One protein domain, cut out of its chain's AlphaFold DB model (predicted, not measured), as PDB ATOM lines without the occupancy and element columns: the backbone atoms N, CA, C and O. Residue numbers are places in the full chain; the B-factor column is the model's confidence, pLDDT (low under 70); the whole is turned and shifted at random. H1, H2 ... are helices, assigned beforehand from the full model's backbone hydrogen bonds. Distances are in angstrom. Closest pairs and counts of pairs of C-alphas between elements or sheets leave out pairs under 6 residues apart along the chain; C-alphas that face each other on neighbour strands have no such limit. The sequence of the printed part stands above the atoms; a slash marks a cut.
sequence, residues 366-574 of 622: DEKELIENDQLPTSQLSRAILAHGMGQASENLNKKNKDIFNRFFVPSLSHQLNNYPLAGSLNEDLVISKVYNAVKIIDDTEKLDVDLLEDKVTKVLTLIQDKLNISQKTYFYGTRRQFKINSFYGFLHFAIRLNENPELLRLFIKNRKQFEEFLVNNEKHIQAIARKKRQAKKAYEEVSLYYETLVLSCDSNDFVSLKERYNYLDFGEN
ATOM      1  N   ASP A 366      71.533   1.060 188.385       79.00
ATOM      2  CA  ASP A 366      70.348   1.159 189.244       79.00
ATOM      3  C   ASP A 366      69.266   2.076 188.645       79.00
ATOM      4  O   ASP A 366      68.080   1.763 188.727       79.00
ATOM      5  N   GLU A 367      69.653   3.204 188.032       81.06
ATOM      6  CA  GLU A 367      68.712   4.059 187.292       81.06
ATOM      7  C   GLU A 367      68.133   3.309 186.089       81.06
ATOM      8  O   GLU A 367      66.928   3.361 185.861       81.06
ATOM      9  N   LYS A 368      68.976   2.593 185.335       85.50
ATOM     10  CA  LYS A 368      68.542   1.807 184.179       85.50
ATOM     11  C   LYS A 368      67.536   0.743 184.600       85.50
ATOM     12  O   LYS A 368      66.456   0.670 184.023       85.50
ATOM     13  N   GLU A 369      67.846  -0.006 185.654       87.38
ATOM     14  CA  GLU A 369      66.946  -1.025 186.184       87.38
ATOM     15  C   GLU A 369      65.612  -0.428 186.654       87.38
ATOM     16  O   GLU A 369      64.568  -1.024 186.401       87.38
ATOM     17  N   LEU A 370      65.625   0.732 187.320       87.69
ATOM     18  CA  LEU A 370      64.408   1.435 187.741       87.69
ATOM     19  C   LEU A 370      63.542   1.847 186.546       87.69
ATOM     20  O   LEU A 370      62.318   1.778 186.624       87.69
ATOM     21  N   ILE A 371      64.165   2.290 185.452       88.25
ATOM     22  CA  ILE A 371      63.464   2.706 184.232       88.25
ATOM     23  C   ILE A 371      62.894   1.497 183.489       88.25
ATOM     24  O   ILE A 371      61.740   1.526 183.077       88.25
ATOM     25  N   GLU A 372      63.677   0.433 183.318       88.88
ATOM     26  CA  GLU A 372      63.228  -0.798 182.654       88.88
ATOM     27  C   GLU A 372      62.067  -1.455 183.410       88.88
ATOM     28  O   GLU A 372      61.144  -1.984 182.794       88.88
ATOM     29  N   ASN A 373      62.092  -1.361 184.741       88.12
ATOM     30  CA  ASN A 373      61.099  -1.934 185.644       88.12
ATOM     31  C   ASN A 373      60.166  -0.873 186.248       88.12
ATOM     32  O   ASN A 373      59.708  -1.021 187.383       88.12
ATOM     33  N   ASP A 374      59.888   0.208 185.526       86.19
ATOM     34  CA  ASP A 374      59.098   1.346 186.006       86.19
ATOM     35  C   ASP A 374      57.668   0.975 186.439       86.19
ATOM     36  O   ASP A 374      57.101   1.644 187.300       86.19
ATOM     37  N   GLN A 375      57.135  -0.120 185.890       85.62
ATOM     38  CA  GLN A 375      55.813  -0.674 186.201       85.62
ATOM     39  C   GLN A 375      55.788  -1.618 187.416       85.62
ATOM     40  O   GLN A 375      54.710  -2.017 187.848       85.62
ATOM     41  N   LEU A 376      56.942  -2.018 187.968       89.94
ATOM     42  CA  LEU A 376      56.957  -2.901 189.137       89.94
ATOM     43  C   LEU A 376      56.501  -2.157 190.407       89.94
ATOM     44  O   LEU A 376      56.814  -0.970 190.556       89.94
ATOM     45  N   PRO A 377      55.864  -2.853 191.369       91.81
ATOM     46  CA  PRO A 377      55.436  -2.262 192.640       91.81
ATOM     47  C   PRO A 377      56.548  -1.516 193.387       91.81
ATOM     48  O   PRO A 377      56.318  -0.449 193.950       91.81
ATOM     49  N   THR A 378      57.787  -2.014 193.322       93.38
ATOM     50  CA  THR A 378      58.968  -1.364 193.913       93.38
ATOM     51  C   THR A 378      59.239   0.017 193.311       93.38
ATOM     52  O   THR A 378      59.483   0.977 194.048       93.38
ATOM     53  N   SER A 379      59.162   0.150 191.986       91.12
ATOM     54  CA  SER A 379      59.322   1.420 191.269       91.12
ATOM     55  C   SER A 379      58.156   2.366 191.544       91.12
ATOM     56  O   SER A 379      58.378   3.540 191.852       91.12
ATOM     57  N   GLN A 380      56.924   1.854 191.493       90.56
ATOM     58  CA  GLN A 380      55.710   2.628 191.756       90.56
ATOM     59  C   GLN A 380      55.699   3.204 193.177       90.56
ATOM     60  O   GLN A 380      55.509   4.410 193.347       90.56
ATOM     61  N   LEU A 381      55.986   2.379 194.188       93.94
ATOM     62  CA  LEU A 381      56.059   2.815 195.580       93.94
ATOM     63  C   LEU A 381      57.184   3.834 195.797       93.94
ATOM     64  O   LEU A 381      56.990   4.852 196.457       93.94
ATOM     65  N   SER A 382      58.359   3.611 195.207       92.75
ATOM     66  CA  SER A 382      59.489   4.543 195.346       92.75
ATOM     67  C   SER A 382      59.160   5.939 194.817       92.75
ATOM     68  O   SER A 382      59.540   6.945 195.422       92.75
ATOM     69  N   ARG A 383      58.407   6.008 193.712       88.88
ATOM     70  CA  ARG A 383      57.887   7.265 193.162       88.88
ATOM     71  C   ARG A 383      56.818   7.877 194.060       88.88
ATOM     72  O   ARG A 383      56.897   9.074 194.317       88.88
ATOM     73  N   ALA A 384      55.882   7.076 194.573       90.88
ATOM     74  CA  ALA A 384      54.839   7.536 195.493       90.88
ATOM     75  C   ALA A 384      55.428   8.153 196.771       90.88
ATOM     76  O   ALA A 384      55.008   9.229 197.189       90.88
ATOM     77  N   ILE A 385      56.466   7.534 197.342       91.12
ATOM     78  CA  ILE A 385      57.207   8.071 198.490       91.12
ATOM     79  C   ILE A 385      57.806   9.441 198.142       91.12
ATOM     80  O   ILE A 385      57.584  10.414 198.859       91.12
ATOM     81  N   LEU A 386      58.552   9.552 197.037       86.88
ATOM     82  CA  LEU A 386      59.250  10.794 196.677       86.88
ATOM     83  C   LEU A 386      58.344  11.904 196.135       86.88
ATOM     84  O   LEU A 386      58.734  13.075 196.155       86.88
ATOM     85  N   ALA A 387      57.131  11.571 195.701       82.31
ATOM     86  CA  ALA A 387      56.130  12.542 195.278       82.31
ATOM     87  C   ALA A 387      55.708  13.488 196.422       82.31
ATOM     88  O   ALA A 387      55.335  14.628 196.161       82.31
ATOM     89  N   HIS A 388      55.890  13.091 197.691       80.94
ATOM     90  CA  HIS A 388      55.639  13.953 198.858       80.94
ATOM     91  C   HIS A 388      56.677  15.061 199.084       80.94
ATOM     92  O   HIS A 388      56.453  15.914 199.944       80.94
ATOM     93  N   GLY A 389      57.795  15.093 198.342       67.88
ATOM     94  CA  GLY A 389      58.794  16.149 198.551       67.88
ATOM     95  C   GLY A 389      59.795  16.471 197.442       67.88
ATOM     96  O   GLY A 389      60.553  17.421 197.612       67.88
ATOM     97  N   MET A 390      59.817  15.745 196.317       66.38
ATOM     98  CA  MET A 390      60.759  16.000 195.206       66.38
ATOM     99  C   MET A 390      60.081  16.274 193.855       66.38
ATOM    100  O   MET A 390      60.745  16.231 192.825       66.38
ATOM    101  N   GLY A 391      58.768  16.532 193.829       63.88
ATOM    102  CA  GLY A 391      58.042  16.808 192.579       63.88
ATOM    103  C   GLY A 391      57.897  15.595 191.649       63.88
ATOM    104  O   GLY A 391      57.584  15.757 190.470       63.88
ATOM    105  N   GLN A 392      58.120  14.377 192.161       72.56
ATOM    106  CA  GLN A 392      57.750  13.150 191.451       72.56
ATOM    107  C   GLN A 392      56.224  13.080 191.294       72.56
ATOM    108  O   GLN A 392      55.488  13.537 192.166       72.56
ATOM    109  N   ALA A 393      55.754  12.491 190.194       73.19
ATOM    110  CA  ALA A 393      54.337  12.210 189.978       73.19
ATOM    111  C   ALA A 393      54.036  10.749 190.329       73.19
ATOM    112  O   ALA A 393      54.815   9.851 189.994       73.19
ATOM    113  N   SER A 394      52.915  10.512 191.006       79.94
ATOM    114  CA  SER A 394      52.414   9.173 191.305       79.94
ATOM    115  C   SER A 394      50.904   9.208 191.516       79.94
ATOM    116  O   SER A 394      50.392  10.122 192.159       79.94
ATOM    117  N   GLU A 395      50.211   8.194 191.008       79.69
ATOM    118  CA  GLU A 395      48.780   7.971 191.248       79.69
ATOM    119  C   GLU A 395      48.523   7.249 192.580       79.69
ATOM    120  O   GLU A 395      47.437   7.336 193.141       79.69
ATOM    121  N   ASN A 396      49.549   6.608 193.148       82.12
ATOM    122  CA  ASN A 396      49.450   5.807 194.370       82.12
ATOM    123  C   ASN A 396      49.638   6.641 195.648       82.12
ATOM    124  O   ASN A 396      50.036   6.115 196.682       82.12
ATOM    125  N   LEU A 397      49.415   7.957 195.609       86.81
ATOM    126  CA  LEU A 397      49.625   8.828 196.766       86.81
ATOM    127  C   LEU A 397      48.648   8.499 197.898       86.81
ATOM    128  O   LEU A 397      47.433   8.575 197.736       86.81
ATOM    129  N   ASN A 398      49.178   8.194 199.082       91.31
ATOM    130  CA  ASN A 398      48.363   7.891 200.251       91.31
ATOM    131  C   ASN A 398      49.050   8.347 201.555       91.31
ATOM    132  O   ASN A 398      50.135   8.935 201.563       91.31
ATOM    133  N   LYS A 399      48.390   8.117 202.696       90.94
ATOM    134  CA  LYS A 399      48.935   8.491 204.009       90.94
ATOM    135  C   LYS A 399      50.143   7.633 204.414       90.94
ATOM    136  O   LYS A 399      51.080   8.171 204.995       90.94
ATOM    137  N   LYS A 400      50.146   6.334 204.097       92.38
ATOM    138  CA  LYS A 400      51.233   5.410 204.454       92.38
ATOM    139  C   LYS A 400      52.534   5.790 203.753       92.38
ATOM    140  O   LYS A 400      53.550   5.953 204.421       92.38
ATOM    141  N   ASN A 401      52.521   6.017 202.438       93.06
ATOM    142  CA  ASN A 401      53.734   6.433 201.731       93.06
ATOM    143  C   ASN A 401      54.200   7.853 202.091       93.06
ATOM    144  O   ASN A 401      55.408   8.102 202.079       93.06
ATOM    145  N   LYS A 402      53.305   8.741 202.549       90.00
ATOM    146  CA  LYS A 402      53.701   9.998 203.212       90.00
ATOM    147  C   LYS A 402      54.443   9.751 204.525       90.00
ATOM    148  O   LYS A 402      55.463  10.385 204.795       90.00
ATOM    149  N   ASP A 403      53.950   8.828 205.343       92.25
ATOM    150  CA  ASP A 403      54.593   8.465 206.606       92.25
ATOM    151  C   ASP A 403      55.957   7.797 206.359       92.25
ATOM    152  O   ASP A 403      56.928   8.119 207.045       92.25
ATOM    153  N   ILE A 404      56.078   6.953 205.327       96.06
ATOM    154  CA  ILE A 404      57.359   6.384 204.878       96.06
ATOM    155  C   ILE A 404      58.322   7.492 204.429       96.06
ATOM    156  O   ILE A 404      59.482   7.498 204.847       96.06
ATOM    157  N   PHE A 405      57.858   8.459 203.630       91.69
ATOM    158  CA  PHE A 405      58.664   9.618 203.233       91.69
ATOM    159  C   PHE A 405      59.196  10.375 204.454       91.69
ATOM    160  O   PHE A 405      60.399  10.629 204.556       91.69
ATOM    161  N   ASN A 406      58.324  10.668 205.421       89.81
ATOM    162  CA  ASN A 406      58.716  11.340 206.654       89.81
ATOM    163  C   ASN A 406      59.752  10.522 207.434       89.81
ATOM    164  O   ASN A 406      60.763  11.057 207.874       89.81
ATOM    165  N   ARG A 407      59.558   9.209 207.556       92.06
ATOM    166  CA  ARG A 407      60.513   8.317 208.226       92.06
ATOM    167  C   ARG A 407      61.884   8.301 207.553       92.06
ATOM    168  O   ARG A 407      62.896   8.220 208.250       92.06
ATOM    169  N   PHE A 408      61.939   8.404 206.229       90.62
ATOM    170  CA  PHE A 408      63.204   8.466 205.503       90.62
ATOM    171  C   PHE A 408      63.910   9.815 205.623       90.62
ATOM    172  O   PHE A 408      65.130   9.839 205.809       90.62
ATOM    173  N   PHE A 409      63.170  10.918 205.519       84.56
ATOM    174  CA  PHE A 409      63.757  12.229 205.234       84.56
ATOM    175  C   PHE A 409      63.508  13.300 206.295       84.56
ATOM    176  O   PHE A 409      64.087  14.380 206.188       84.56
ATOM    177  N   VAL A 410      62.699  13.023 207.321       80.25
ATOM    178  CA  VAL A 410      62.418  13.957 208.420       80.25
ATOM    179  C   VAL A 410      63.209  13.548 209.675       80.25
ATOM    180  O   VAL A 410      63.163  12.386 210.080       80.25
ATOM    181  N   PRO A 411      63.935  14.487 210.315       67.88
ATOM    182  CA  PRO A 411      64.047  15.901 209.945       67.88
ATOM    183  C   PRO A 411      64.840  16.110 208.649       67.88
ATOM    184  O   PRO A 411      65.883  15.484 208.443       67.88
ATOM    185  N   SER A 412      64.377  17.049 207.816       60.44
ATOM    186  CA  SER A 412      65.125  17.523 206.651       60.44
ATOM    187  C   SER A 412      66.458  18.074 207.146       60.44
ATOM    188  O   SER A 412      66.471  19.003 207.952       60.44
ATOM    189  N   LEU A 413      67.553  17.420 206.744       52.56
ATOM    190  CA  LEU A 413      68.938  17.580 207.207       52.56
ATOM    191  C   LEU A 413      69.202  18.834 208.076       52.56
ATOM    192  O   LEU A 413      69.745  19.834 207.610       52.56
ATOM    193  N   SER A 414      68.882  18.777 209.373       48.72
ATOM    194  CA  SER A 414      69.122  19.909 210.271       48.72
ATOM    195  C   SER A 414      70.543  19.830 210.808       48.72
ATOM    196  O   SER A 414      70.827  19.253 211.861       48.72
ATOM    197  N   HIS A 415      71.473  20.437 210.070       47.47
ATOM    198  CA  HIS A 415      72.892  20.536 210.427       47.47
ATOM    199  C   HIS A 415      73.165  21.085 211.840       47.47
ATOM    200  O   HIS A 415      74.296  20.976 212.323       47.47
ATOM    201  N   GLN A 416      72.161  21.694 212.471       42.00
ATOM    202  CA  GLN A 416      72.242  22.353 213.767       42.00
ATOM    203  C   GLN A 416      71.843  21.439 214.940       42.00
ATOM    204  O   GLN A 416      72.293  21.691 216.052       42.00
ATOM    205  N   LEU A 417      71.082  20.358 214.713       46.09
ATOM    206  CA  LEU A 417      70.418  19.611 215.797       46.09
ATOM    207  C   LEU A 417      70.998  18.220 216.103       46.09
ATOM    208  O   LEU A 417      70.441  17.507 216.928       46.09
ATOM    209  N   ASN A 418      72.097  17.802 215.458       59.72
ATOM    210  CA  ASN A 418      72.610  16.418 215.542       59.72
ATOM    211  C   ASN A 418      71.560  15.331 215.211       59.72
ATOM    212  O   ASN A 418      71.788  14.165 215.521       59.72
ATOM    213  N   ASN A 419      70.451  15.696 214.570       65.75
ATOM    214  CA  ASN A 419      69.388  14.788 214.172       65.75
ATOM    215  C   ASN A 419      69.467  14.599 212.655       65.75
ATOM    216  O   ASN A 419      69.494  15.584 211.910       65.75
ATOM    217  N   TYR A 420      69.607  13.351 212.218       77.69
ATOM    218  CA  TYR A 420      69.969  13.013 210.848       77.69
ATOM    219  C   TYR A 420      68.860  12.183 210.190       77.69
ATOM    220  O   TYR A 420      68.362  11.251 210.820       77.69
ATOM    221  N   PRO A 421      68.489  12.474 208.931       83.81
ATOM    222  CA  PRO A 421      67.503  11.674 208.219       83.81
ATOM    223  C   PRO A 421      68.010  10.244 208.009       83.81
ATOM    224  O   PRO A 421      69.196  10.004 207.775       83.81
ATOM    225  N   LEU A 422      67.105   9.272 208.081       90.44
ATOM    226  CA  LEU A 422      67.455   7.860 207.949       90.44
ATOM    227  C   LEU A 422      68.049   7.540 206.571       90.44
ATOM    228  O   LEU A 422      68.993   6.759 206.480       90.44
ATOM    229  N   ALA A 423      67.512   8.155 205.516       89.31
ATOM    230  CA  ALA A 423      67.903   7.906 204.133       89.31
ATOM    231  C   ALA A 423      68.790   9.010 203.538       89.31
ATOM    232  O   ALA A 423      68.841   9.147 202.319       89.31
ATOM    233  N   GLY A 424      69.502   9.808 204.339       83.38
ATOM    234  CA  GLY A 424      70.326  10.893 203.791       83.38
ATOM    235  C   GLY A 424      69.519  12.149 203.457       83.38
ATOM    236  O   GLY A 424      68.317  12.222 203.695       83.38
ATOM    237  N   SER A 425      70.192  13.168 202.920       76.88
ATOM    238  CA  SER A 425      69.501  14.394 202.495       76.88
ATOM    239  C   SER A 425      68.650  14.159 201.243       76.88
ATOM    240  O   SER A 425      69.042  13.385 200.366       76.88
ATOM    241  N   LEU A 426      67.533  14.885 201.130       71.56
ATOM    242  CA  LEU A 426      66.741  14.981 199.896       71.56
ATOM    243  C   LEU A 426      67.494  15.714 198.777       71.56
ATOM    244  O   LEU A 426      67.213  15.501 197.610       71.56
ATOM    245  N   ASN A 427      68.499  16.524 199.113       64.12
ATOM    246  CA  ASN A 427      69.284  17.283 198.130       64.12
ATOM    247  C   ASN A 427      70.524  16.528 197.623       64.12
ATOM    248  O   ASN A 427      71.384  17.112 196.965       64.12
ATOM    249  N   GLU A 428      70.669  15.252 197.989       70.50
ATOM    250  CA  GLU A 428      71.716  14.388 197.442       70.50
ATOM    251  C   GLU A 428      71.393  13.961 196.005       70.50
ATOM    252  O   GLU A 428      70.256  14.020 195.551       70.50
ATOM    253  N   ASP A 429      72.404  13.500 195.277       69.44
ATOM    254  CA  ASP A 429      72.198  12.957 193.937       69.44
ATOM    255  C   ASP A 429      71.541  11.577 193.997       69.44
ATOM    256  O   ASP A 429      71.792  10.802 194.924       69.44
ATOM    257  N   LEU A 430      70.746  11.252 192.972       77.44
ATOM    258  CA  LEU A 430      70.160   9.920 192.776       77.44
ATOM    259  C   LEU A 430      69.306   9.436 193.965       77.44
ATOM    260  O   LEU A 430      69.290   8.246 194.291       77.44
ATOM    261  N   VAL A 431      68.566  10.343 194.620       83.25
ATOM    262  CA  VAL A 431      67.676   9.983 195.742       83.25
ATOM    263  C   VAL A 431      66.650   8.930 195.329       83.25
ATOM    264  O   VAL A 431      66.392   8.007 196.098       83.25
ATOM    265  N   ILE A 432      66.124   9.005 194.105       86.00
ATOM    266  CA  ILE A 432      65.187   8.003 193.589       86.00
ATOM    267  C   ILE A 432      65.799   6.606 193.514       86.00
ATOM    268  O   ILE A 432      65.206   5.665 194.035       86.00
ATOM    269  N   SER A 433      67.020   6.469 192.996       87.94
ATOM    270  CA  SER A 433      67.738   5.189 192.985       87.94
ATOM    271  C   SER A 433      68.012   4.691 194.405       87.94
ATOM    272  O   SER A 433      68.005   3.486 194.657       87.94
ATOM    273  N   LYS A 434      68.223   5.610 195.355       90.00
ATOM    274  CA  LYS A 434      68.425   5.279 196.769       90.00
ATOM    275  C   LYS A 434      67.174   4.698 197.426       90.00
ATOM    276  O   LYS A 434      67.255   3.658 198.077       90.00
ATOM    277  N   VAL A 435      66.026   5.345 197.233       92.94
ATOM    278  CA  VAL A 435      64.735   4.859 197.743       92.94
ATOM    279  C   VAL A 435      64.342   3.556 197.051       92.94
ATOM    280  O   VAL A 435      63.984   2.603 197.734       92.94
ATOM    281  N   TYR A 436      64.507   3.470 195.731       92.94
ATOM    282  CA  TYR A 436      64.220   2.262 194.956       92.94
ATOM    283  C   TYR A 436      64.982   1.039 195.445       92.94
ATOM    284  O   TYR A 436      64.380   0.002 195.717       92.94
ATOM    285  N   ASN A 437      66.292   1.167 195.640       93.00
ATOM    286  CA  ASN A 437      67.089   0.075 196.181       93.00
ATOM    287  C   ASN A 437      66.688  -0.282 197.620       93.00
ATOM    288  O   ASN A 437      66.659  -1.460 197.954       93.00
ATOM    289  N   ALA A 438      66.353   0.698 198.465       95.25
ATOM    290  CA  ALA A 438      65.872   0.427 199.821       95.25
ATOM    291  C   ALA A 438      64.562  -0.375 199.814       95.25
ATOM    292  O   ALA A 438      64.462  -1.386 200.504       95.25
ATOM    293  N   VAL A 439      63.589   0.042 199.000       95.88
ATOM    294  CA  VAL A 439      62.305  -0.651 198.829       95.88
ATOM    295  C   VAL A 439      62.519  -2.052 198.261       95.88
ATOM    296  O   VAL A 439      61.954  -3.009 198.772       95.88
ATOM    297  N   LYS A 440      63.393  -2.202 197.264       93.38
ATOM    298  CA  LYS A 440      63.735  -3.495 196.665       93.38
ATOM    299  C   LYS A 440      64.420  -4.457 197.639       93.38
ATOM    300  O   LYS A 440      64.126  -5.646 197.618       93.38
ATOM    301  N   ILE A 441      65.328  -3.961 198.480       94.06
ATOM    302  CA  ILE A 441      65.953  -4.763 199.542       94.06
ATOM    303  C   ILE A 441      64.890  -5.246 200.532       94.06
ATOM    304  O   ILE A 441      64.983  -6.367 201.008       94.06
ATOM    305  N   ILE A 442      63.887  -4.414 200.829       95.06
ATOM    306  CA  ILE A 442      62.783  -4.774 201.728       95.06
ATOM    307  C   ILE A 442      61.808  -5.762 201.082       95.06
ATOM    308  O   ILE A 442      61.335  -6.661 201.770       95.06
ATOM    309  N   ASP A 443      61.523  -5.627 199.786       92.56
ATOM    310  CA  ASP A 443      60.721  -6.602 199.038       92.56
ATOM    311  C   ASP A 443      61.350  -8.005 199.098       92.56
ATOM    312  O   ASP A 443      60.632  -8.990 199.212       92.56
ATOM    313  N   ASP A 444      62.686  -8.097 199.111       84.88
ATOM    314  CA  ASP A 444      63.453  -9.349 199.223       84.88
ATOM    315  C   ASP A 444      63.020 -10.422 198.207       84.88
ATOM    316  O   ASP A 444      62.875 -11.603 198.501       84.88
ATOM    317  N   THR A 445      62.788  -9.994 196.961       81.94
ATOM    318  CA  THR A 445      62.352 -10.839 195.832       81.94
ATOM    319  C   THR A 445      60.947 -11.442 195.943       81.94
ATOM    320  O   THR A 445      60.559 -12.209 195.059       81.94
ATOM    321  N   GLU A 446      60.155 -11.052 196.946       82.12
ATOM    322  CA  GLU A 446      58.767 -11.501 197.110       82.12
ATOM    323  C   GLU A 446      57.828 -10.958 196.023       82.12
ATOM    324  O   GLU A 446      56.808 -11.588 195.744       82.12
ATOM    325  N   LYS A 447      58.190  -9.846 195.359       85.00
ATOM    326  CA  LYS A 447      57.386  -9.188 194.316       85.00
ATOM    327  C   LYS A 447      55.979  -8.855 194.812       85.00
ATOM    328  O   LYS A 447      54.994  -9.105 194.113       85.00
ATOM    329  N   LEU A 448      55.902  -8.315 196.025       88.50
ATOM    330  CA  LEU A 448      54.645  -7.908 196.639       88.50
ATOM    331  C   LEU A 448      53.951  -6.838 195.791       88.50
ATOM    332  O   LEU A 448      54.610  -6.040 195.121       88.50
ATOM    333  N   ASP A 449      52.619  -6.795 195.843       92.38
ATOM    334  CA  ASP A 449      51.881  -5.629 195.359       92.38
ATOM    335  C   ASP A 449      52.204  -4.378 196.200       92.38
ATOM    336  O   ASP A 449      52.867  -4.450 197.238       92.38
ATOM    337  N   VAL A 450      51.773  -3.207 195.725       91.00
ATOM    338  CA  VAL A 450      52.133  -1.921 196.344       91.00
ATOM    339  C   VAL A 450      51.664  -1.841 197.800       91.00
ATOM    340  O   VAL A 450      52.433  -1.384 198.644       91.00
ATOM    341  N   ASP A 451      50.461  -2.324 198.115       91.88
ATOM    342  CA  ASP A 451      49.877  -2.219 199.458       91.88
ATOM    343  C   ASP A 451      50.612  -3.113 200.468       91.88
ATOM    344  O   ASP A 451      50.980  -2.666 201.561       91.88
ATOM    345  N   LEU A 452      50.883  -4.369 200.097       94.25
ATOM    346  CA  LEU A 452      51.646  -5.302 200.930       94.25
ATOM    347  C   LEU A 452      53.099  -4.844 201.102       94.25
ATOM    348  O   LEU A 452      53.674  -4.963 202.191       94.25
ATOM    349  N   LEU A 453      53.692  -4.282 200.047       95.56
ATOM    350  CA  LEU A 453      55.043  -3.738 200.094       95.56
ATOM    351  C   LEU A 453      55.124  -2.506 201.008       95.56
ATOM    352  O   LEU A 453      56.066  -2.394 201.796       95.56
ATOM    353  N   GLU A 454      54.132  -1.612 200.967       95.31
ATOM    354  CA  GLU A 454      54.019  -0.474 201.890       95.31
ATOM    355  C   GLU A 454      53.984  -0.920 203.355       95.31
ATOM    356  O   GLU A 454      54.676  -0.339 204.203       95.31
ATOM    357  N   ASP A 455      53.226  -1.975 203.662       95.44
ATOM    358  CA  ASP A 455      53.136  -2.525 205.015       95.44
ATOM    359  C   ASP A 455      54.465  -3.140 205.466       95.44
ATOM    360  O   ASP A 455      54.917  -2.896 206.593       95.44
ATOM    361  N   LYS A 456      55.151  -3.870 204.578       96.12
ATOM    362  CA  LYS A 456      56.474  -4.443 204.866       96.12
ATOM    363  C   LYS A 456      57.518  -3.353 205.114       96.12
ATOM    364  O   LYS A 456      58.236  -3.413 206.118       96.12
ATOM    365  N   VAL A 457      57.563  -2.315 204.272       97.38
ATOM    366  CA  VAL A 457      58.445  -1.148 204.457       97.38
ATOM    367  C   VAL A 457      58.151  -0.460 205.784       97.38
ATOM    368  O   VAL A 457      59.065  -0.230 206.577       97.38
ATOM    369  N   THR A 458      56.880  -0.200 206.085       96.94
ATOM    370  CA  THR A 458      56.471   0.429 207.346       96.94
ATOM    371  C   THR A 458      56.901  -0.399 208.557       96.94
ATOM    372  O   THR A 458      57.429   0.158 209.525       96.94
ATOM    373  N   LYS A 459      56.749  -1.727 208.506       96.31
ATOM    374  CA  LYS A 459      57.167  -2.640 209.579       96.31
ATOM    375  C   LYS A 459      58.678  -2.591 209.816       96.31
ATOM    376  O   LYS A 459      59.105  -2.462 210.965       96.31
ATOM    377  N   VAL A 460      59.486  -2.626 208.752       97.06
ATOM    378  CA  VAL A 460      60.954  -2.530 208.851       97.06
ATOM    379  C   VAL A 460      61.376  -1.173 209.423       97.06
ATOM    380  O   VAL A 460      62.187  -1.118 210.347       97.06
ATOM    381  N   LEU A 461      60.797  -0.070 208.944       96.94
ATOM    382  CA  LEU A 461      61.124   1.266 209.453       96.94
ATOM    383  C   LEU A 461      60.711   1.452 210.918       96.94
ATOM    384  O   LEU A 461      61.471   2.028 211.697       96.94
ATOM    385  N   THR A 462      59.563   0.901 211.315       96.31
ATOM    386  CA  THR A 462      59.096   0.891 212.712       96.31
ATOM    387  C   THR A 462      60.059   0.108 213.607       96.31
ATOM    388  O   THR A 462      60.411   0.568 214.696       96.31
ATOM    389  N   LEU A 463      60.567  -1.043 213.148       96.56
ATOM    390  CA  LEU A 463      61.593  -1.790 213.878       96.56
ATOM    391  C   LEU A 463      62.855  -0.940 214.090       96.56
ATOM    392  O   LEU A 463      63.347  -0.843 215.214       96.56
ATOM    393  N   ILE A 464      63.359  -0.299 213.034       96.75
ATOM    394  CA  ILE A 464      64.601   0.485 213.072       96.75
ATOM    395  C   ILE A 464      64.459   1.734 213.953       96.75
ATOM    396  O   ILE A 464      65.306   1.991 214.812       96.75
ATOM    397  N   GLN A 465      63.414   2.531 213.731       93.62
ATOM    398  CA  GLN A 465      63.280   3.858 214.334       93.62
ATOM    399  C   GLN A 465      62.560   3.835 215.676       93.62
ATOM    400  O   GLN A 465      62.971   4.569 216.573       93.62
ATOM    401  N   ASP A 466      61.551   2.980 215.846       93.69
ATOM    402  CA  ASP A 466      60.647   3.059 216.994       93.69
ATOM    403  C   ASP A 466      61.006   2.003 218.040       93.69
ATOM    404  O   ASP A 466      61.154   2.340 219.213       93.69
ATOM    405  N   LYS A 467      61.212   0.742 217.633       94.38
ATOM    406  CA  LYS A 467      61.568  -0.344 218.564       94.38
ATOM    407  C   LYS A 467      63.042  -0.294 218.962       94.38
ATOM    408  O   LYS A 467      63.373  -0.281 220.148       94.38
ATOM    409  N   LEU A 468      63.937  -0.256 217.976       95.44
ATOM    410  CA  LEU A 468      65.379  -0.251 218.208       95.44
ATOM    411  C   LEU A 468      65.933   1.156 218.444       95.44
ATOM    412  O   LEU A 468      66.981   1.280 219.073       95.44
ATOM    413  N   ASN A 469      65.268   2.216 217.974       94.38
ATOM    414  CA  ASN A 469      65.778   3.593 218.033       94.38
ATOM    415  C   ASN A 469      67.257   3.673 217.586       94.38
ATOM    416  O   ASN A 469      68.131   4.127 218.332       94.38
ATOM    417  N   ILE A 470      67.558   3.127 216.404       94.94
ATOM    418  CA  ILE A 470      68.913   3.122 215.836       94.94
ATOM    419  C   ILE A 470      69.394   4.560 215.637       94.94
ATOM    420  O   ILE A 470      68.686   5.366 215.043       94.94
ATOM    421  N   SER A 471      70.604   4.875 216.112       92.12
ATOM    422  CA  SER A 471      71.219   6.191 215.908       92.12
ATOM    423  C   SER A 471      71.587   6.376 214.436       92.12
ATOM    424  O   SER A 471      72.581   5.806 213.967       92.12
ATOM    425  N   GLN A 472      70.822   7.189 213.702       90.50
ATOM    426  CA  GLN A 472      71.066   7.444 212.282       90.50
ATOM    427  C   GLN A 472      72.472   8.000 212.078       90.50
ATOM    428  O   GLN A 472      73.221   7.527 211.220       90.50
ATOM    429  N   LYS A 473      72.871   8.951 212.928       87.00
ATOM    430  CA  LYS A 473      74.194   9.581 212.875       87.00
ATOM    431  C   LYS A 473      75.343   8.578 213.016       87.00
ATOM    432  O   LYS A 473      76.359   8.720 212.334       87.00
ATOM    433  N   THR A 474      75.192   7.582 213.886       90.06
ATOM    434  CA  THR A 474      76.232   6.576 214.155       90.06
ATOM    435  C   THR A 474      76.352   5.584 213.004       90.06
ATOM    436  O   THR A 474      77.453   5.296 212.534       90.06
ATOM    437  N   TYR A 475      75.215   5.081 212.528       93.44
ATOM    438  CA  TYR A 475      75.182   3.996 211.552       93.44
ATOM    439  C   TYR A 475      75.392   4.489 210.118       93.44
ATOM    440  O   TYR A 475      76.095   3.842 209.338       93.44
ATOM    441  N   PHE A 476      74.826   5.644 209.762       91.69
ATOM    442  CA  PHE A 476      74.670   6.043 208.363       91.69
ATOM    443  C   PHE A 476      75.450   7.297 207.970       91.69
ATOM    444  O   PHE A 476      75.405   7.678 206.806       91.69
ATOM    445  N   TYR A 477      76.216   7.923 208.872       87.69
ATOM    446  CA  TYR A 477      76.962   9.149 208.556       87.69
ATOM    447  C   TYR A 477      78.441   9.082 208.930       87.69
ATOM    448  O   TYR A 477      78.844   8.477 209.923       87.69
ATOM    449  N   GLY A 478      79.284   9.693 208.094       83.25
ATOM    450  CA  GLY A 478      80.729   9.816 208.321       83.25
ATOM    451  C   GLY A 478      81.155  11.168 208.899       83.25
ATOM    452  O   GLY A 478      80.366  12.103 209.010       83.25
ATOM    453  N   THR A 479      82.455  11.313 209.171       72.50
ATOM    454  CA  THR A 479      83.104  12.554 209.667       72.50
ATOM    455  C   THR A 479      82.738  13.826 208.912       72.50
ATOM    456  O   THR A 479      82.594  14.898 209.497       72.50
ATOM    457  N   ARG A 480      82.613  13.711 207.588       69.62
ATOM    458  CA  ARG A 480      82.270  14.809 206.678       69.62
ATOM    459  C   ARG A 480      80.764  15.036 206.571       69.62
ATOM    460  O   ARG A 480      80.342  15.791 205.705       69.62
ATOM    461  N   ARG A 481      79.971  14.379 207.426       73.44
ATOM    462  CA  ARG A 481      78.500  14.369 207.400       73.44
ATOM    463  C   ARG A 481      77.930  13.811 206.096       73.44
ATOM    464  O   ARG A 481      76.790  14.089 205.758       73.44
ATOM    465  N   GLN A 482      78.734  13.036 205.373       78.94
ATOM    466  CA  GLN A 482      78.304  12.331 204.174       78.94
ATOM    467  C   GLN A 482      77.553  11.064 204.574       78.94
ATOM    468  O   GLN A 482      77.998  10.352 205.483       78.94
ATOM    469  N   PHE A 483      76.445  10.811 203.886       86.62
ATOM    470  CA  PHE A 483      75.646   9.607 204.041       86.62
ATOM    471  C   PHE A 483      76.403   8.361 203.544       86.62
ATOM    472  O   PHE A 483      77.122   8.401 202.543       86.62
ATOM    473  N   LYS A 484      76.264   7.245 204.259       90.00
ATOM    474  CA  LYS A 484      76.936   5.964 204.008       90.00
ATOM    475  C   LYS A 484      75.940   4.969 203.416       90.00
ATOM    476  O   LYS A 484      75.397   4.125 204.124       90.00
ATOM    477  N   ILE A 485      75.750   5.032 202.100       89.69
ATOM    478  CA  ILE A 485      74.728   4.240 201.395       89.69
ATOM    479  C   ILE A 485      74.839   2.721 201.635       89.69
ATOM    480  O   ILE A 485      73.840   2.062 201.894       89.69
ATOM    481  N   ASN A 486      76.058   2.170 201.666       92.00
ATOM    482  CA  ASN A 486      76.270   0.735 201.908       92.00
ATOM    483  C   ASN A 486      75.950   0.319 203.352       92.00
ATOM    484  O   ASN A 486      75.507  -0.803 203.578       92.00
ATOM    485  N   SER A 487      76.170   1.213 204.323       94.12
ATOM    486  CA  SER A 487      75.774   0.982 205.717       94.12
ATOM    487  C   SER A 487      74.255   0.968 205.839       94.12
ATOM    488  O   SER A 487      73.707   0.104 206.509       94.12
ATOM    489  N   PHE A 488      73.581   1.892 205.150       95.19
ATOM    490  CA  PHE A 488      72.125   1.962 205.114       95.19
ATOM    491  C   PHE A 488      71.503   0.700 204.511       95.19
ATOM    492  O   PHE A 488      70.734   0.024 205.187       95.19
ATOM    493  N   TYR A 489      71.898   0.314 203.296       95.06
ATOM    494  CA  TYR A 489      71.373  -0.886 202.640       95.06
ATOM    495  C   TYR A 489      71.675  -2.176 203.401       95.06
ATOM    496  O   TYR A 489      70.787  -3.003 203.589       95.06
ATOM    497  N   GLY A 490      72.914  -2.349 203.876       95.56
ATOM    498  CA  GLY A 490      73.278  -3.535 204.649       95.56
ATOM    499  C   GLY A 490      72.518  -3.629 205.971       95.56
ATOM    500  O   GLY A 490      72.167  -4.724 206.401       95.56
ATOM    501  N   PHE A 491      72.219  -2.488 206.601       97.31
ATOM    502  CA  PHE A 491      71.448  -2.471 207.837       97.31
ATOM    503  C   PHE A 491      69.949  -2.684 207.600       97.31
ATOM    504  O   PHE A 491      69.322  -3.345 208.417       97.31
ATOM    505  N   LEU A 492      69.375  -2.189 206.494       97.25
ATOM    506  CA  LEU A 492      67.995  -2.512 206.109       97.25
ATOM    507  C   LEU A 492      67.807  -4.026 205.990       97.25
ATOM    508  O   LEU A 492      66.913  -4.583 206.620       97.25
ATOM    509  N   HIS A 493      68.701  -4.694 205.263       96.25
ATOM    510  CA  HIS A 493      68.654  -6.145 205.118       96.25
ATOM    511  C   HIS A 493      68.894  -6.878 206.449       96.25
ATOM    512  O   HIS A 493      68.217  -7.853 206.767       96.25
ATOM    513  N   PHE A 494      69.799  -6.374 207.293       97.56
ATOM    514  CA  PHE A 494      69.982  -6.913 208.642       97.56
ATOM    515  C   PHE A 494      68.732  -6.733 209.517       97.56
ATOM    516  O   PHE A 494      68.378  -7.637 210.267       97.56
ATOM    517  N   ALA A 495      68.021  -5.611 209.396       97.44
ATOM    518  CA  ALA A 495      66.774  -5.367 210.110       97.44
ATOM    519  C   ALA A 495      65.653  -6.322 209.672       97.44
ATOM    520  O   ALA A 495      64.882  -6.755 210.525       97.44
ATOM    521  N   ILE A 496      65.596  -6.702 208.391       96.06
ATOM    522  CA  ILE A 496      64.695  -7.762 207.901       96.06
ATOM    523  C   ILE A 496      65.002  -9.078 208.628       96.06
ATOM    524  O   ILE A 496      64.119  -9.634 209.277       96.06
ATOM    525  N   ARG A 497      66.277  -9.496 208.672       95.62
ATOM    526  CA  ARG A 497      66.691 -10.708 209.406       95.62
ATOM    527  C   ARG A 497      66.376 -10.651 210.899       95.62
ATOM    528  O   ARG A 497      65.953 -11.648 211.474       95.62
ATOM    529  N   LEU A 498      66.561  -9.496 211.542       96.44
ATOM    530  CA  LEU A 498      66.183  -9.299 212.948       96.44
ATOM    531  C   LEU A 498      64.668  -9.428 213.158       96.44
ATOM    532  O   LEU A 498      64.227  -9.931 214.187       96.44
ATOM    533  N   ASN A 499      63.866  -8.953 212.206       93.38
ATOM    534  CA  ASN A 499      62.410  -9.039 212.264       93.38
ATOM    535  C   ASN A 499      61.907 -10.486 212.109       93.38
ATOM    536  O   ASN A 499      60.887 -10.843 212.693       93.38
ATOM    537  N   GLU A 500      62.619 -11.300 211.332       93.75
ATOM    538  CA  GLU A 500      62.276 -12.696 211.032       93.75
ATOM    539  C   GLU A 500      62.852 -13.697 212.040       93.75
ATOM    540  O   GLU A 500      62.304 -14.784 212.211       93.75
ATOM    541  N   ASN A 501      63.933 -13.334 212.736       96.19
ATOM    542  CA  ASN A 501      64.617 -14.192 213.698       96.19
ATOM    543  C   ASN A 501      64.622 -13.566 215.111       96.19
ATOM    544  O   ASN A 501      65.519 -12.778 215.444       96.19
ATOM    545  N   PRO A 502      63.660 -13.944 215.980       94.75
ATOM    546  CA  PRO A 502      63.569 -13.437 217.349       94.75
ATOM    547  C   PRO A 502      64.817 -13.690 218.207       94.75
ATOM    548  O   PRO A 502      65.162 -12.847 219.038       94.75
ATOM    549  N   GLU A 503      65.520 -14.810 218.004       96.25
ATOM    550  CA  GLU A 503      66.761 -15.099 218.736       96.25
ATOM    551  C   GLU A 503      67.881 -14.148 218.320       96.25
ATOM    552  O   GLU A 503      68.536 -13.556 219.179       96.25
ATOM    553  N   LEU A 504      68.059 -13.918 217.016       96.88
ATOM    554  CA  LEU A 504      69.043 -12.952 216.526       96.88
ATOM    555  C   LEU A 504      68.742 -11.537 217.044       96.88
ATOM    556  O   LEU A 504      69.658 -10.824 217.457       96.88
ATOM    557  N   LEU A 505      67.463 -11.147 217.095       96.56
ATOM    558  CA  LEU A 505      67.031  -9.880 217.689       96.56
ATOM    559  C   LEU A 505      67.401  -9.777 219.171       96.56
ATOM    560  O   LEU A 505      67.943  -8.755 219.603       96.56
ATOM    561  N   ARG A 506      67.150 -10.834 219.949       95.69
ATOM    562  CA  ARG A 506      67.511 -10.895 221.370       95.69
ATOM    563  C   ARG A 506      69.021 -10.768 221.566       95.69
ATOM    564  O   ARG A 506      69.458  -9.993 222.418       95.69
ATOM    565  N   LEU A 507      69.814 -11.476 220.761       97.12
ATOM    566  CA  LEU A 507      71.278 -11.408 220.793       97.12
ATOM    567  C   LEU A 507      71.797 -10.016 220.423       97.12
ATOM    568  O   LEU A 507      72.695  -9.506 221.096       97.12
ATOM    569  N   PHE A 508      71.215  -9.373 219.407       97.38
ATOM    570  CA  PHE A 508      71.563  -8.003 219.033       97.38
ATOM    571  C   PHE A 508      71.294  -7.022 220.181       97.38
ATOM    572  O   PHE A 508      72.177  -6.243 220.535       97.38
ATOM    573  N   ILE A 509      70.108  -7.080 220.800       95.75
ATOM    574  CA  ILE A 509      69.743  -6.190 221.915       95.75
ATOM    575  C   ILE A 509      70.674  -6.413 223.114       95.75
ATOM    576  O   ILE A 509      71.191  -5.440 223.668       95.75
ATOM    577  N   LYS A 510      70.935  -7.678 223.477       95.56
ATOM    578  CA  LYS A 510      71.840  -8.057 224.575       95.56
ATOM    579  C   LYS A 510      73.252  -7.502 224.370       95.56
ATOM    580  O   LYS A 510      73.838  -6.957 225.301       95.56
ATOM    581  N   ASN A 511      73.783  -7.608 223.153       97.19
ATOM    582  CA  ASN A 511      75.179  -7.285 222.841       97.19
ATOM    583  C   ASN A 511      75.367  -5.901 222.193       97.19
ATOM    584  O   ASN A 511      76.446  -5.578 221.689       97.19
ATOM    585  N   ARG A 512      74.331  -5.053 222.222       96.38
ATOM    586  CA  ARG A 512      74.261  -3.811 221.440       96.38
ATOM    587  C   ARG A 512      75.443  -2.869 221.642       96.38
ATOM    588  O   ARG A 512      75.986  -2.362 220.667       96.38
ATOM    589  N   LYS A 513      75.862  -2.635 222.890       96.44
ATOM    590  CA  LYS A 513      76.986  -1.731 223.186       96.44
ATOM    591  C   LYS A 513      78.278  -2.196 222.529       96.44
ATOM    592  O   LYS A 513      78.924  -1.401 221.854       96.44
ATOM    593  N   GLN A 514      78.633  -3.464 222.716       97.25
ATOM    594  CA  GLN A 514      79.860  -4.029 222.162       97.25
ATOM    595  C   GLN A 514      79.814  -4.025 220.632       97.25
ATOM    596  O   GLN A 514      80.778  -3.605 219.991       97.25
ATOM    597  N   PHE A 515      78.670  -4.405 220.056       97.75
ATOM    598  CA  PHE A 515      78.430  -4.363 218.616       97.75
ATOM    599  C   PHE A 515      78.643  -2.953 218.042       97.75
ATOM    600  O   PHE A 515      79.417  -2.760 217.104       97.75
ATOM    601  N   GLU A 516      77.992  -1.942 218.615       97.00
ATOM    602  CA  GLU A 516      78.059  -0.567 218.114       97.00
ATOM    603  C   GLU A 516      79.436   0.079 218.331       97.00
ATOM    604  O   GLU A 516      79.931   0.790 217.454       97.00
ATOM    605  N   GLU A 517      80.094  -0.179 219.466       95.38
ATOM    606  CA  GLU A 517      81.467   0.275 219.713       95.38
ATOM    607  C   GLU A 517      82.442  -0.336 218.705       95.38
ATOM    608  O   GLU A 517      83.310   0.367 218.181       95.38
ATOM    609  N   PHE A 518      82.259  -1.614 218.364       95.38
ATOM    610  CA  PHE A 518      83.042  -2.263 217.324       95.38
ATOM    611  C   PHE A 518      82.838  -1.587 215.964       95.38
ATOM    612  O   PHE A 518      83.819  -1.296 215.277       95.38
ATOM    613  N   LEU A 519      81.593  -1.287 215.580       93.50
ATOM    614  CA  LEU A 519      81.303  -0.593 214.322       93.50
ATOM    615  C   LEU A 519      81.925   0.804 214.259       93.50
ATOM    616  O   LEU A 519      82.478   1.179 213.225       93.50
ATOM    617  N   VAL A 520      81.867   1.571 215.349       91.88
ATOM    618  CA  VAL A 520      82.467   2.911 215.417       91.88
ATOM    619  C   VAL A 520      83.988   2.837 215.313       91.88
ATOM    620  O   VAL A 520      84.585   3.588 214.540       91.88
ATOM    621  N   ASN A 521      84.620   1.913 216.034       90.62
ATOM    622  CA  ASN A 521      86.073   1.749 215.999       90.62
ATOM    623  C   ASN A 521      86.579   1.267 214.632       90.62
ATOM    624  O   ASN A 521      87.705   1.583 214.246       90.62
ATOM    625  N   ASN A 522      85.728   0.565 213.885       90.56
ATOM    626  CA  ASN A 522      86.044  -0.038 212.597       90.56
ATOM    627  C   ASN A 522      85.200   0.546 211.448       90.56
ATOM    628  O   ASN A 522      84.827  -0.160 210.513       90.56
ATOM    629  N   GLU A 523      84.913   1.854 211.483       86.31
ATOM    630  CA  GLU A 523      84.008   2.549 210.547       86.31
ATOM    631  C   GLU A 523      84.262   2.227 209.058       86.31
ATOM    632  O   GLU A 523      83.337   2.130 208.246       86.31
ATOM    633  N   LYS A 524      85.531   2.039 208.682       88.38
ATOM    634  CA  LYS A 524      85.947   1.787 207.296       88.38
ATOM    635  C   LYS A 524      85.588   0.384 206.789       88.38
ATOM    636  O   LYS A 524      85.612   0.183 205.573       88.38
ATOM    637  N   HIS A 525      85.245  -0.566 207.666       92.69
ATOM    638  CA  HIS A 525      84.986  -1.966 207.302       92.69
ATOM    639  C   HIS A 525      83.896  -2.094 206.243       92.69
ATOM    640  O   HIS A 525      84.112  -2.720 205.213       92.69
ATOM    641  N   ILE A 526      82.766  -1.411 206.428       91.69
ATOM    642  CA  ILE A 526      81.630  -1.486 205.500       91.69
ATOM    643  C   ILE A 526      82.024  -0.988 204.102       91.69
ATOM    644  O   ILE A 526      81.674  -1.598 203.093       91.69
ATOM    645  N   GLN A 527      82.807   0.093 204.023       88.12
ATOM    646  CA  GLN A 527      83.299   0.599 202.739       88.12
ATOM    647  C   GLN A 527      84.275  -0.381 202.077       88.12
ATOM    648  O   GLN A 527      84.253  -0.523 200.856       88.12
ATOM    649  N   ALA A 528      85.122  -1.057 202.855       90.38
ATOM    650  CA  ALA A 528      86.044  -2.068 202.346       90.38
ATOM    651  C   ALA A 528      85.311  -3.332 201.858       90.38
ATOM    652  O   ALA A 528      85.624  -3.821 200.771       90.38
ATOM    653  N   ILE A 529      84.289  -3.799 202.588       91.56
ATOM    654  CA  ILE A 529      83.394  -4.890 202.162       91.56
ATOM    655  C   ILE A 529      82.742  -4.529 200.822       91.56
ATOM    656  O   ILE A 529      82.836  -5.289 199.854       91.56
ATOM    657  N   ALA A 530      82.163  -3.329 200.728       87.88
ATOM    658  CA  ALA A 530      81.506  -2.870 199.509       87.88
ATOM    659  C   ALA A 530      82.465  -2.769 198.311       87.88
ATOM    660  O   ALA A 530      82.131  -3.215 197.214       87.88
ATOM    661  N   ARG A 531      83.690  -2.257 198.517       85.50
ATOM    662  CA  ARG A 531      84.728  -2.220 197.471       85.50
ATOM    663  C   ARG A 531      85.127  -3.623 197.011       85.50
ATOM    664  O   ARG A 531      85.266  -3.839 195.809       85.50
ATOM    665  N   LYS A 532      85.280  -4.584 197.932       85.31
ATOM    666  CA  LYS A 532      85.653  -5.968 197.591       85.31
ATOM    667  C   LYS A 532      84.578  -6.667 196.759       85.31
ATOM    668  O   LYS A 532      84.915  -7.393 195.827       85.31
ATOM    669  N   LYS A 533      83.298  -6.422 197.051       81.44
ATOM    670  CA  LYS A 533      82.168  -6.985 196.291       81.44
ATOM    671  C   LYS A 533      81.940  -6.314 194.933       81.44
ATOM    672  O   LYS A 533      81.117  -6.801 194.163       81.44
ATOM    673  N   ARG A 534      82.690  -5.248 194.608       62.91
ATOM    674  CA  ARG A 534      82.708  -4.508 193.327       62.91
ATOM    675  C   ARG A 534      81.381  -3.845 192.907       62.91
ATOM    676  O   ARG A 534      81.418  -2.991 192.032       62.91
ATOM    677  N   GLN A 535      80.243  -4.179 193.523       58.38
ATOM    678  CA  GLN A 535      78.917  -3.597 193.270       58.38
ATOM    679  C   GLN A 535      78.137  -3.428 194.586       58.38
ATOM    680  O   GLN A 535      78.070  -4.362 195.387       58.38
ATOM    681  N   ALA A 536      77.505  -2.265 194.793       55.44
ATOM    682  CA  ALA A 536      76.704  -1.967 195.991       55.44
ATOM    683  C   ALA A 536      75.534  -2.958 196.181       55.44
ATOM    684  O   ALA A 536      75.284  -3.423 197.292       55.44
ATOM    685  N   LYS A 537      74.909  -3.376 195.073       54.91
ATOM    686  CA  LYS A 537      73.802  -4.345 195.014       54.91
ATOM    687  C   LYS A 537      74.166  -5.764 195.473       54.91
ATOM    688  O   LYS A 537      73.285  -6.526 195.820       54.91
ATOM    689  N   LYS A 538      75.452  -6.125 195.519       64.94
ATOM    690  CA  LYS A 538      75.935  -7.394 196.112       64.94
ATOM    691  C   LYS A 538      76.583  -7.195 197.479       64.94
ATOM    692  O   LYS A 538      76.932  -8.154 198.162       64.94
ATOM    693  N   ALA A 539      76.824  -5.942 197.851       82.06
ATOM    694  CA  ALA A 539      77.483  -5.606 199.096       82.06
ATOM    695  C   ALA A 539      76.510  -5.622 200.275       82.06
ATOM    696  O   ALA A 539      76.951  -5.945 201.369       82.06
ATOM    697  N   TYR A 540      75.225  -5.292 200.081       90.94
ATOM    698  CA  TYR A 540      74.282  -5.197 201.203       90.94
ATOM    699  C   TYR A 540      74.091  -6.539 201.924       90.94
ATOM    700  O   TYR A 540      74.132  -6.559 203.151       90.94
ATOM    701  N   GLU A 541      73.985  -7.654 201.191       91.62
ATOM    702  CA  GLU A 541      73.882  -8.999 201.776       91.62
ATOM    703  C   GLU A 541      75.127  -9.336 202.598       91.62
ATOM    704  O   GLU A 541      75.033  -9.809 203.727       91.62
ATOM    705  N   GLU A 542      76.312  -9.029 202.063       93.25
ATOM    706  CA  GLU A 542      77.578  -9.274 202.752       93.25
ATOM    707  C   GLU A 542      77.756  -8.368 203.976       93.25
ATOM    708  O   GLU A 542      78.267  -8.806 205.000       93.25
ATOM    709  N   VAL A 543      77.329  -7.106 203.896       95.31
ATOM    710  CA  VAL A 543      77.347  -6.176 205.033       95.31
ATOM    711  C   VAL A 543      76.354  -6.630 206.106       95.31
ATOM    712  O   VAL A 543      76.679  -6.589 207.290       95.31
ATOM    713  N   SER A 544      75.180  -7.125 205.712       95.62
ATOM    714  CA  SER A 544      74.212  -7.732 206.627       95.62
ATOM    715  C   SER A 544      74.776  -8.985 207.298       95.62
ATOM    716  O   SER A 544      74.629  -9.145 208.507       95.62
ATOM    717  N   LEU A 545      75.444  -9.859 206.542       95.12
ATOM    718  CA  LEU A 545      76.100 -11.053 207.077       95.12
ATOM    719  C   LEU A 545      77.251 -10.687 208.019       95.12
ATOM    720  O   LEU A 545      77.457 -11.350 209.035       95.12
ATOM    721  N   TYR A 546      77.979  -9.615 207.713       96.69
ATOM    722  CA  TYR A 546      79.004  -9.063 208.588       96.69
ATOM    723  C   TYR A 546      78.404  -8.582 209.914       96.69
ATOM    724  O   TYR A 546      78.959  -8.891 210.967       96.69
ATOM    725  N   TYR A 547      77.258  -7.890 209.893       97.50
ATOM    726  CA  TYR A 547      76.551  -7.503 211.117       97.50
ATOM    727  C   TYR A 547      76.100  -8.717 211.932       97.50
ATOM    728  O   TYR A 547      76.353  -8.769 213.130       97.50
ATOM    729  N   GLU A 548      75.498  -9.716 211.295       97.06
ATOM    730  CA  GLU A 548      75.075 -10.945 211.971       97.06
ATOM    731  C   GLU A 548      76.261 -11.691 212.600       97.06
ATOM    732  O   GLU A 548      76.236 -12.012 213.787       97.06
ATOM    733  N   THR A 549      77.346 -11.873 211.840       96.81
ATOM    734  CA  THR A 549      78.584 -12.502 212.331       96.81
ATOM    735  C   THR A 549      79.159 -11.714 213.512       96.81
ATOM    736  O   THR A 549      79.584 -12.306 214.498       96.81
ATOM    737  N   LEU A 550      79.129 -10.377 213.451       97.62
ATOM    738  CA  LEU A 550      79.590  -9.520 214.540       97.62
ATOM    739  C   LEU A 550      78.721  -9.659 215.799       97.62
ATOM    740  O   LEU A 550      79.277  -9.711 216.891       97.62
ATOM    741  N   VAL A 551      77.391  -9.750 215.672       97.88
ATOM    742  CA  VAL A 551      76.501  -9.992 216.825       97.88
ATOM    743  C   VAL A 551      76.845 -11.312 217.509       97.88
ATOM    744  O   VAL A 551      76.981 -11.337 218.732       97.88
ATOM    745  N   LEU A 552      77.035 -12.382 216.732       96.88
ATOM    746  CA  LEU A 552      77.408 -13.696 217.260       96.88
ATOM    747  C   LEU A 552      78.782 -13.663 217.942       96.88
ATOM    748  O   LEU A 552      78.925 -14.193 219.040       96.88
ATOM    749  N   SER A 553      79.763 -12.981 217.343       97.19
ATOM    750  CA  SER A 553      81.089 -12.782 217.942       97.19
ATOM    751  C   SER A 553      81.061 -11.961 219.229       97.19
ATOM    752  O   SER A 553      81.852 -12.216 220.134       97.19
ATOM    753  N   CYS A 554      80.172 -10.968 219.343       97.06
ATOM    754  CA  CYS A 554      79.987 -10.247 220.601       97.06
ATOM    755  C   CYS A 554      79.377 -11.153 221.678       97.06
ATOM    756  O   CYS A 554      79.846 -11.129 222.811       97.06
ATOM    757  N   ASP A 555      78.394 -11.990 221.327       96.31
ATOM    758  CA  ASP A 555      77.749 -12.885 222.293       96.31
ATOM    759  C   ASP A 555      78.693 -13.964 222.840       96.31
ATOM    760  O   ASP A 555      78.713 -14.213 224.047       96.31
ATOM    761  N   SER A 556      79.502 -14.575 221.968       95.38
ATOM    762  CA  SER A 556      80.516 -15.563 222.356       95.38
ATOM    763  C   SER A 556      81.786 -14.937 222.932       95.38
ATOM    764  O   SER A 556      82.618 -15.643 223.500       95.38
ATOM    765  N   ASN A 557      81.952 -13.620 222.768       94.38
ATOM    766  CA  ASN A 557      83.199 -12.893 222.984       94.38
ATOM    767  C   ASN A 557      84.398 -13.494 222.210       94.38
ATOM    768  O   ASN A 557      85.541 -13.410 222.661       94.38
ATOM    769  N   ASP A 558      84.132 -14.085 221.039       93.56
ATOM    770  CA  ASP A 558      85.125 -14.663 220.131       93.56
ATOM    771  C   ASP A 558      85.009 -14.059 218.719       93.56
ATOM    772  O   ASP A 558      84.013 -14.219 218.008       93.56
ATOM    773  N   PHE A 559      86.074 -13.373 218.299       94.38
ATOM    774  CA  PHE A 559      86.171 -12.674 217.017       94.38
ATOM    775  C   PHE A 559      87.014 -13.427 215.977       94.38
ATOM    776  O   PHE A 559      87.243 -12.885 214.893       94.38
ATOM    777  N   VAL A 560      87.495 -14.642 216.272       93.12
ATOM    778  CA  VAL A 560      88.336 -15.422 215.346       93.12
ATOM    779  C   VAL A 560      87.591 -15.692 214.041       93.12
ATOM    780  O   VAL A 560      88.077 -15.319 212.976       93.12
ATOM    781  N   SER A 561      86.367 -16.214 214.116       89.81
ATOM    782  CA  SER A 561      85.543 -16.516 212.936       89.81
ATOM    783  C   SER A 561      85.229 -15.273 212.087       89.81
ATOM    784  O   SER A 561      85.266 -15.326 210.853       89.81
ATOM    785  N   LEU A 562      84.985 -14.125 212.734       94.12
ATOM    786  CA  LEU A 562      84.799 -12.839 212.060       94.12
ATOM    787  C   LEU A 562      86.072 -12.435 211.304       94.12
ATOM    788  O   LEU A 562      86.003 -12.071 210.129       94.12
ATOM    789  N   LYS A 563      87.237 -12.515 211.955       94.19
ATOM    790  CA  LYS A 563      88.527 -12.178 211.341       94.19
ATOM    791  C   LYS A 563      88.888 -13.125 210.200       94.19
ATOM    792  O   LYS A 563      89.388 -12.659 209.185       94.19
ATOM    793  N   GLU A 564      88.605 -14.415 210.324       92.88
ATOM    794  CA  GLU A 564      88.861 -15.398 209.268       92.88
ATOM    795  C   GLU A 564      88.007 -15.127 208.025       92.88
ATOM    796  O   GLU A 564      88.539 -15.015 206.917       92.88
ATOM    797  N   ARG A 565      86.691 -14.930 208.199       92.81
ATOM    798  CA  ARG A 565      85.777 -14.610 207.089       92.81
ATOM    799  C   ARG A 565      86.118 -13.268 206.433       92.81
ATOM    800  O   ARG A 565      86.011 -13.126 205.211       92.81
ATOM    801  N   TYR A 566      86.545 -12.289 207.228       93.81
ATOM    802  CA  TYR A 566      86.827 -10.925 206.786       93.81
ATOM    803  C   TYR A 566      88.313 -10.550 206.873       93.81
ATOM    804  O   TYR A 566      88.644  -9.397 207.134       93.81
ATOM    805  N   ASN A 567      89.211 -11.490 206.568       92.44
ATOM    806  CA  ASN A 567      90.674 -11.360 206.714       92.44
ATOM    807  C   ASN A 567      91.346 -10.211 205.936       92.44
ATOM    808  O   ASN A 567      92.519  -9.916 206.130       92.44
ATOM    809  N   TYR A 568      90.608  -9.573 205.033       90.44
ATOM    810  CA  TYR A 568      91.041  -8.437 204.227       90.44
ATOM    811  C   TYR A 568      90.705  -7.084 204.874       90.44
ATOM    812  O   TYR A 568      91.033  -6.040 204.309       90.44
ATOM    813  N   LEU A 569      89.982  -7.090 205.998       92.06
ATOM    814  CA  LEU A 569      89.670  -5.903 206.784       92.06
ATOM    815  C   LEU A 569      90.789  -5.623 207.789       92.06
ATOM    816  O   LEU A 569      91.451  -6.532 208.283       92.06
ATOM    817  N   ASP A 570      90.987  -4.345 208.099       88.56
ATOM    818  CA  ASP A 570      91.983  -3.911 209.073       88.56
ATOM    819  C   ASP A 570      91.369  -3.846 210.472       88.56
ATOM    820  O   ASP A 570      90.741  -2.855 210.837       88.56
ATOM    821  N   PHE A 571      91.615  -4.880 211.272       87.38
ATOM    822  CA  PHE A 571      91.183  -4.960 212.669       87.38
ATOM    823  C   PHE A 571      92.110  -4.200 213.642       87.38
ATOM    824  O   PHE A 571      92.171  -4.526 214.827       87.38
ATOM    825  N   GLY A 572      92.855  -3.198 213.157       75.62
ATOM    826  CA  GLY A 572      93.761  -2.379 213.966       75.62
ATOM    827  C   GLY A 572      95.150  -2.987 214.173       75.62
ATOM    828  O   GLY A 572      95.888  -2.544 215.053       75.62
ATOM    829  N   GLU A 573      95.520  -3.985 213.369       66.25
ATOM    830  CA  GLU A 573      96.837  -4.639 213.419       66.25
ATOM    831  C   GLU A 573      97.918  -3.769 212.741       66.25
ATOM    832  O   GLU A 573      99.098  -3.823 213.102       66.25
ATOM    833  N   ASN A 574      97.513  -2.860 211.844       64.75
ATOM    834  CA  ASN A 574      98.394  -1.866 211.231       64.75
ATOM    835  C   ASN A 574      98.689  -0.689 212.178       64.75
ATOM    836  O   ASN A 574      97.909   0.255 212.317       64.75
TER     837      ASN A 574
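Overview. This is residues 366 to 574 of the 622 residues of the protein "Death-on-curing family protein" of Bacillus anthracis (UniProt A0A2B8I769). This is an all-helix body in two groups of helices joined through H7 near its middle: H1 to H5 gather at one end of the long axis, and at the other end H8, H9, H10 and H12 sit around the long H11, which crosses H7. Little H6 packs on the first turns of H7, and the helix packing is mostly crossed, the touching helices standing at large angles to each other. The printed part has 209 residues with twelve named helices, H1 to H12 in order, and no named strand. It is compact, with a radius of gyration of the C-alphas of 17.1 A and spans of 53 by 38 by 33 A.

Along the chain. H1, residues 366 to 372, begins at C-alpha 366 (70.348, 1.159, 189.244). H2 is residues 377 to 387, H3 399 to 409, H4 431 to 443 at 18.3 A, and H5 450 to 467 at 24.2 A. H6 is residues 472 to 476 and H7 485 to 500, 23.1 A long from C-alpha 485 (74.728, 4.240, 201.395). H8 is residues 502 to 510, H9 512 to 521, H10 525 to 532, and H11 536 to 556, the longest at 29.9 A. H12, residues 560 to 565, ends at C-alpha 565 (85.777, -14.610, 207.089).

Arrangement. H7 is the hub, touching six helices. It touches H11 at a steep tilt of 57 degrees, the closest C-alphas being Gly 490 and Tyr 540 at 4.0 A. It touches H4 at a shallow tilt of 23 degrees, the same way, with Ala 438 and Tyr 489 closest at 6.3 A. H5 is about perpendicular to H7, at 85 degrees, with C-alphas 460 and 496 closest at 6.5 A. H6 touches H7 at Phe 476 and Phe 488, 5.8 A. H2 touches H4 at Ser 382 and Tyr 436, 5.3 A, and H3 at Ile 385 and Asn 401, 5.0 A. H1 touches H4 at Glu 367 and Ser 433, 5.9 A. H8 and H9 touch H11 at Val 551, from Phe 508 at 5.8 A and Phe 515 at 6.2 A. H10 and H11 form a hairpin, as do H11 and H12. Every O i to N i+4 pair is within hydrogen-bond range except in H5, 13 of 14, and H11, 15 of 17.

Size, cuts and confidence. The C-alphas of Glu 395 and Glu 573, the two farthest apart, are 54.4 A apart. The printed part has no cut. The links H2 to H3 and H3 to H4 are long. Mean pLDDT of the printed part is 87.6, with 22 residues under 70, among them 411 to 419 and 534 to 538.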